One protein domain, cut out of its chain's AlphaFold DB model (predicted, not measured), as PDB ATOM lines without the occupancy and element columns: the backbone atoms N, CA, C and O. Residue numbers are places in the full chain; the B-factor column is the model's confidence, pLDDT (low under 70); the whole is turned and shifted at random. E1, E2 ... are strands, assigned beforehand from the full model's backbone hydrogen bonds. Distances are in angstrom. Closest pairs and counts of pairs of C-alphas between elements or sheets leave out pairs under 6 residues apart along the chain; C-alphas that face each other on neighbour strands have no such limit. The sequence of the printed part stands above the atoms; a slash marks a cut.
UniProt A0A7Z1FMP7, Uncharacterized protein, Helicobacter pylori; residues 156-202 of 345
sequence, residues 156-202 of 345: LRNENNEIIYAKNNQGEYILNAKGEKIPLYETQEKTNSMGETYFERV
ATOM      1  N   LEU A 156     -35.456   5.226  -6.913       90.62
ATOM      2  CA  LEU A 156     -34.257   5.963  -6.524       90.62
ATOM      3  C   LEU A 156     -33.041   5.036  -6.478       90.62
ATOM      4  O   LEU A 156     -33.082   3.942  -5.905       90.62
ATOM      5  N   ARG A 157     -31.939   5.506  -7.066       91.56
ATOM      6  CA  ARG A 157     -30.660   4.799  -7.109       91.56
ATOM      7  C   ARG A 157     -29.533   5.684  -6.597       91.56
ATOM      8  O   ARG A 157     -29.601   6.901  -6.742       91.56
ATOM      9  N   ASN A 158     -28.527   5.072  -5.978       90.94
ATOM     10  CA  ASN A 158     -27.314   5.773  -5.557       90.94
ATOM     11  C   ASN A 158     -26.367   6.016  -6.751       90.94
ATOM     12  O   ASN A 158     -26.642   5.602  -7.878       90.94
ATOM     13  N   GLU A 159     -25.227   6.657  -6.492       91.62
ATOM     14  CA  GLU A 159     -24.193   6.962  -7.496       91.62
ATOM     15  C   GLU A 159     -23.626   5.707  -8.186       91.62
ATOM     16  O   GLU A 159     -23.220   5.763  -9.344       91.62
ATOM     17  N   ASN A 160     -23.682   4.554  -7.514       93.50
ATOM     18  CA  ASN A 160     -23.268   3.253  -8.044       93.50
ATOM     19  C   ASN A 160     -24.392   2.527  -8.807       93.50
ATOM     20  O   ASN A 160     -24.250   1.355  -9.153       93.50
ATOM     21  N   ASN A 161     -25.518   3.201  -9.070       88.44
ATOM     22  CA  ASN A 161     -26.707   2.653  -9.726       88.44
ATOM     23  C   ASN A 161     -27.424   1.537  -8.925       88.44
ATOM     24  O   ASN A 161     -28.216   0.767  -9.481       88.44
ATOM     25  N   GLU A 162     -27.208   1.450  -7.612       92.19
ATOM     26  CA  GLU A 162     -27.871   0.491  -6.719       92.19
ATOM     27  C   GLU A 162     -29.187   1.055  -6.173       92.19
ATOM     28  O   GLU A 162     -29.304   2.255  -5.931       92.19
ATOM     29  N   ILE A 163     -30.186   0.192  -5.956       92.38
ATOM     30  CA  ILE A 163     -31.507   0.594  -5.444       92.38
ATOM     31  C   ILE A 163     -31.392   1.106  -4.004       92.38
ATOM     32  O   ILE A 163     -30.858   0.422  -3.129       92.38
ATOM     33  N   ILE A 164     -31.978   2.274  -3.743       93.19
ATOM     34  CA  ILE A 164     -32.128   2.813  -2.392       93.19
ATOM     35  C   ILE A 164     -33.429   2.270  -1.788       93.19
ATOM     36  O   ILE A 164     -34.494   2.366  -2.395       93.19
ATOM     37  N   TYR A 165     -33.351   1.706  -0.582       93.50
ATOM     38  CA  TYR A 165     -34.493   1.116   0.124       93.50
ATOM     39  C   TYR A 165     -34.926   1.962   1.320       93.50
ATOM     40  O   TYR A 165     -34.093   2.559   2.003       93.50
ATOM     41  N   ALA A 166     -36.229   1.961   1.595       89.38
ATOM     42  CA  ALA A 166     -36.827   2.643   2.731       89.38
ATOM     43  C   ALA A 166     -36.344   2.039   4.058       89.38
ATOM     44  O   ALA A 166     -36.262   0.813   4.206       89.38
ATOM     45  N   LYS A 167     -36.057   2.910   5.029       90.44
ATOM     46  CA  LYS A 167     -35.651   2.544   6.387       90.44
ATOM     47  C   LYS A 167     -36.539   3.229   7.423       90.44
ATOM     48  O   LYS A 167     -37.019   4.331   7.174       90.44
ATOM     49  N   ASN A 168     -36.764   2.573   8.559       85.19
ATOM     50  CA  ASN A 168     -37.415   3.181   9.718       85.19
ATOM     51  C   ASN A 168     -36.454   4.141  10.447       85.19
ATOM     52  O   ASN A 168     -35.279   4.271  10.091       85.19
ATOM     53  N   ASN A 169     -36.946   4.792  11.502       85.94
ATOM     54  CA  ASN A 169     -36.166   5.750  12.292       85.94
ATOM     55  C   ASN A 169     -34.970   5.101  13.018       85.94
ATOM     56  O   ASN A 169     -34.057   5.799  13.444       85.94
ATOM     57  N   GLN A 170     -34.964   3.774  13.147       88.06
ATOM     58  CA  GLN A 170     -33.889   2.970  13.726       88.06
ATOM     59  C   GLN A 170     -32.861   2.510  12.673       88.06
ATOM     60  O   GLN A 170     -31.887   1.840  13.008       88.06
ATOM     61  N   GLY A 171     -33.044   2.876  11.399       87.38
ATOM     62  CA  GLY A 171     -32.149   2.514  10.299       87.38
ATOM     63  C   GLY A 171     -32.377   1.112   9.719       87.38
ATOM     64  O   GLY A 171     -31.611   0.681   8.850       87.38
ATOM     65  N   GLU A 172     -33.425   0.413  10.155       88.94
ATOM     66  CA  GLU A 172     -33.797  -0.922   9.685       88.94
ATOM     67  C   GLU A 172     -34.654  -0.840   8.420       88.94
ATOM     68  O   GLU A 172     -35.451   0.083   8.256       88.94
ATOM     69  N   TYR A 173     -34.520  -1.813   7.516       92.06
ATOM     70  CA  TYR A 173     -35.283  -1.825   6.268       92.06
ATOM     71  C   TYR A 173     -36.775  -2.055   6.504       92.06
ATOM     72  O   TYR A 173     -37.171  -2.989   7.198       92.06
ATOM     73  N   ILE A 174     -37.601  -1.258   5.829       85.12
ATOM     74  CA  ILE A 174     -39.047  -1.475   5.796       85.12
ATOM     75  C   ILE A 174     -39.350  -2.573   4.772       85.12
ATOM     76  O   ILE A 174     -38.911  -2.504   3.618       85.12
ATOM     77  N   LEU A 175     -40.102  -3.586   5.201       80.94
ATOM     78  CA  LEU A 175     -40.496  -4.729   4.380       80.94
ATOM     79  C   LEU A 175     -41.974  -4.637   3.983       80.94
ATOM     80  O   LEU A 175     -42.812  -4.177   4.759       80.94
ATOM     81  N   ASN A 176     -42.304  -5.087   2.774       71.12
ATOM     82  CA  ASN A 176     -43.689  -5.242   2.337       71.12
ATOM     83  C   ASN A 176     -44.331  -6.502   2.957       71.12
ATOM     84  O   ASN A 176     -43.679  -7.291   3.640       71.12
ATOM     85  N   ALA A 177     -45.614  -6.740   2.669       58.09
ATOM     86  CA  ALA A 177     -46.351  -7.905   3.179       58.09
ATOM     87  C   ALA A 177     -45.779  -9.275   2.743       58.09
ATOM     88  O   ALA A 177     -46.183 -10.300   3.284       58.09
ATOM     89  N   LYS A 178     -44.863  -9.304   1.767       68.56
ATOM     90  CA  LYS A 178     -44.147 -10.503   1.309       68.56
ATOM     91  C   LYS A 178     -42.747 -10.637   1.924       68.56
ATOM     92  O   LYS A 178     -42.036 -11.578   1.593       68.56
ATOM     93  N   GLY A 179     -42.342  -9.713   2.799       78.69
ATOM     94  CA  GLY A 179     -41.006  -9.683   3.398       78.69
ATOM     95  C   GLY A 179     -39.926  -9.066   2.500       78.69
ATOM     96  O   GLY A 179     -38.741  -9.207   2.785       78.69
ATOM     97  N   GLU A 180     -40.301  -8.384   1.416       84.88
ATOM     98  CA  GLU A 180     -39.357  -7.780   0.469       84.88
ATOM     99  C   GLU A 180     -39.075  -6.320   0.848       84.88
ATOM    100  O   GLU A 180     -39.985  -5.588   1.244       84.88
ATOM    101  N   LYS A 181     -37.824  -5.867   0.699       92.12
ATOM    102  CA  LYS A 181     -37.433  -4.476   0.982       92.12
ATOM    103  C   LYS A 181     -38.173  -3.506   0.059       92.12
ATOM    104  O   LYS A 181     -38.166  -3.682  -1.160       92.12
ATOM    105  N   ILE A 182     -38.752  -2.454   0.630       86.50
ATOM    106  CA  ILE A 182     -39.485  -1.436  -0.130       86.50
ATOM    107  C   ILE A 182     -38.490  -0.432  -0.739       86.50
ATOM    108  O   ILE A 182     -37.747   0.193   0.020       86.50
ATOM    109  N   PRO A 183     -38.428  -0.261  -2.072       90.25
ATOM    110  CA  PRO A 183     -37.578   0.753  -2.690       90.25
ATOM    111  C   PRO A 183     -38.116   2.167  -2.426       90.25
ATOM    112  O   PRO A 183     -39.324   2.368  -2.300       90.25
ATOM    113  N   LEU A 184     -37.220   3.152  -2.378       88.69
ATOM    114  CA  LEU A 184     -37.602   4.559  -2.459       88.69
ATOM    115  C   LEU A 184     -37.865   4.944  -3.916       88.69
ATOM    116  O   LEU A 184     -37.246   4.412  -4.838       88.69
ATOM    117  N   TYR A 185     -38.783   5.884  -4.111       88.50
ATOM    118  CA  TYR A 185     -39.189   6.364  -5.428       88.50
ATOM    119  C   TYR A 185     -38.819   7.828  -5.589       88.50
ATOM    120  O   TYR A 185     -38.908   8.601  -4.637       88.50
ATOM    121  N   GLU A 186     -38.421   8.199  -6.798       88.44
ATOM    122  CA  GLU A 186     -38.151   9.587  -7.139       88.44
ATOM    123  C   GLU A 186     -39.462  10.372  -7.124       88.44
ATOM    124  O   GLU A 186     -40.480   9.925  -7.663       88.44
ATOM    125  N   THR A 187     -39.445  11.541  -6.491       86.38
ATOM    126  CA  THR A 187     -40.606  12.421  -6.375       86.38
ATOM    127  C   THR A 187     -40.299  13.783  -6.964       86.38
ATOM    128  O   THR A 187     -39.207  14.309  -6.774       86.38
ATOM    129  N   GLN A 188     -41.287  14.370  -7.626       86.50
ATOM    130  CA  GLN A 188     -41.277  15.751  -8.081       86.50
ATOM    131  C   GLN A 188     -42.280  16.558  -7.261       86.50
ATOM    132  O   GLN A 188     -43.392  16.099  -6.989       86.50
ATOM    133  N   GLU A 189     -41.879  17.757  -6.866       89.56
ATOM    134  CA  GLU A 189     -42.761  18.715  -6.215       89.56
ATOM    135  C   GLU A 189     -43.751  19.286  -7.242       89.56
ATOM    136  O   GLU A 189     -43.375  19.641  -8.363       89.56
ATOM    137  N   LYS A 190     -45.032  19.339  -6.882       79.94
ATOM    138  CA  LYS A 190     -46.110  19.913  -7.688       79.94
ATOM    139  C   LYS A 190     -47.002  20.788  -6.828       79.94
ATOM    140  O   LYS A 190     -47.202  20.509  -5.655       79.94
ATOM    141  N   THR A 191     -47.616  21.785  -7.450       75.06
ATOM    142  CA  THR A 191     -48.611  22.648  -6.809       75.06
ATOM    143  C   THR A 191     -49.974  22.393  -7.444       75.06
ATOM    144  O   THR A 191     -50.085  22.329  -8.672       75.06
ATOM    145  N   ASN A 192     -51.008  22.166  -6.634       60.47
ATOM    146  CA  ASN A 192     -52.369  21.987  -7.140       60.47
ATOM    147  C   ASN A 192     -53.028  23.343  -7.475       60.47
ATOM    148  O   ASN A 192     -52.462  24.409  -7.235       60.47
ATOM    149  N   SER A 193     -54.242  23.319  -8.033       48.56
ATOM    150  CA  SER A 193     -54.996  24.532  -8.395       48.56
ATOM    151  C   SER A 193     -55.404  25.406  -7.202       48.56
ATOM    152  O   SER A 193     -55.897  26.508  -7.413       48.56
ATOM    153  N   MET A 194     -55.215  24.923  -5.970       55.88
ATOM    154  CA  MET A 194     -55.482  25.646  -4.721       55.88
ATOM    155  C   MET A 194     -54.204  26.239  -4.102       55.88
ATOM    156  O   MET A 194     -54.269  26.844  -3.038       55.88
ATOM    157  N   GLY A 195     -53.045  26.093  -4.758       65.88
ATOM    158  CA  GLY A 195     -51.764  26.603  -4.261       65.88
ATOM    159  C   GLY A 195     -51.052  25.676  -3.271       65.88
ATOM    160  O   GLY A 195     -50.016  26.053  -2.732       65.88
ATOM    161  N   GLU A 196     -51.564  24.465  -3.038       69.31
ATOM    162  CA  GLU A 196     -50.957  23.513  -2.109       69.31
ATOM    163  C   GLU A 196     -49.870  22.692  -2.800       69.31
ATOM    164  O   GLU A 196     -50.082  22.113  -3.875       69.31
ATOM    165  N   THR A 197     -48.712  22.609  -2.153       72.19
ATOM    166  CA  THR A 197     -47.584  21.800  -2.605       72.19
ATOM    167  C   THR A 197     -47.747  20.338  -2.181       72.19
ATOM    168  O   THR A 197     -47.969  20.039  -1.010       72.19
ATOM    169  N   TYR A 198     -47.568  19.416  -3.126       71.56
ATOM    170  CA  TYR A 198     -47.534  17.973  -2.905       71.56
ATOM    171  C   TYR A 198     -46.399  17.314  -3.698       71.56
ATOM    172  O   TYR A 198     -45.928  17.835  -4.706       71.56
ATOM    173  N   PHE A 199     -45.970  16.132  -3.257       75.06
ATOM    174  CA  PHE A 199     -44.944  15.345  -3.941       75.06
ATOM    175  C   PHE A 199     -45.595  14.228  -4.757       75.06
ATOM    176  O   PHE A 199     -46.272  13.355  -4.215       75.06
ATOM    177  N   GLU A 200     -45.385  14.241  -6.071       74.44
ATOM    178  CA  GLU A 200     -45.846  13.195  -6.981       74.44
ATOM    179  C   GLU A 200     -44.679  12.284  -7.365       74.44
ATOM    180  O   GLU A 200     -43.573  12.755  -7.617       74.44
ATOM    181  N   ARG A 201     -44.907  10.970  -7.449       82.12
ATOM    182  CA  ARG A 201     -43.877  10.039  -7.926       82.12
ATOM    183  C   ARG A 201     -43.610  10.241  -9.412       82.12
ATOM    184  O   ARG A 201     -44.532  10.205 -10.230       82.12
ATOM    185  N   VAL A 202     -42.336  10.380  -9.760       83.62
ATOM    186  CA  VAL A 202     -41.885  10.454 -11.148       83.62
ATOM    187  C   VAL A 202     -42.126   9.103 -11.816       83.62
ATOM    188  O   VAL A 202     -41.771   8.054 -11.278       83.62
TER     189      VAL A 202
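What this domain is: This is residues 156 to 202 of the 345 residues of an uncharacterized protein of Helicobacter pylori (UniProt A0A7Z1FMP7). There is little regular structure: a two-stranded hairpin, E1 and E2, makes one end of the model, and residues 156 to 186, looping with no named element, make the other. The printed part has 47 residues with two named strands, E1 then E2, antiparallel in one sheet, and no named helix; the class is all strand, though the strands hold only 10 residues. It is only just loose, close to extended, with a radius of gyration of the C-alphas of 14.1 A and spans of 38 by 26 by 21 A.

How they stand to each other: E1, residues 187 to 191, and E2, residues 197 to 201, are a hairpin with a tight link, their directions at 146 degrees. C-alphas 187 and 201 face each other at 4.3 A. N 188 and O 200, 2.8 A apart, and N 200 and O 188, 2.9 A, are within hydrogen-bond range.

Where its parts are: E1 runs 13.0 A from C-alpha 187 at (-40.606, 12.421, -6.375). E2 runs 13.4 A to C-alpha 201 at (-43.877, 10.039, -7.926).

The domain as a whole: The farthest C-alphas, of Asn 160 and Met 194, are 39.4 A apart. The printed part has no cut. Residues 177 to 178 and 192 to 196 have pLDDT under 70.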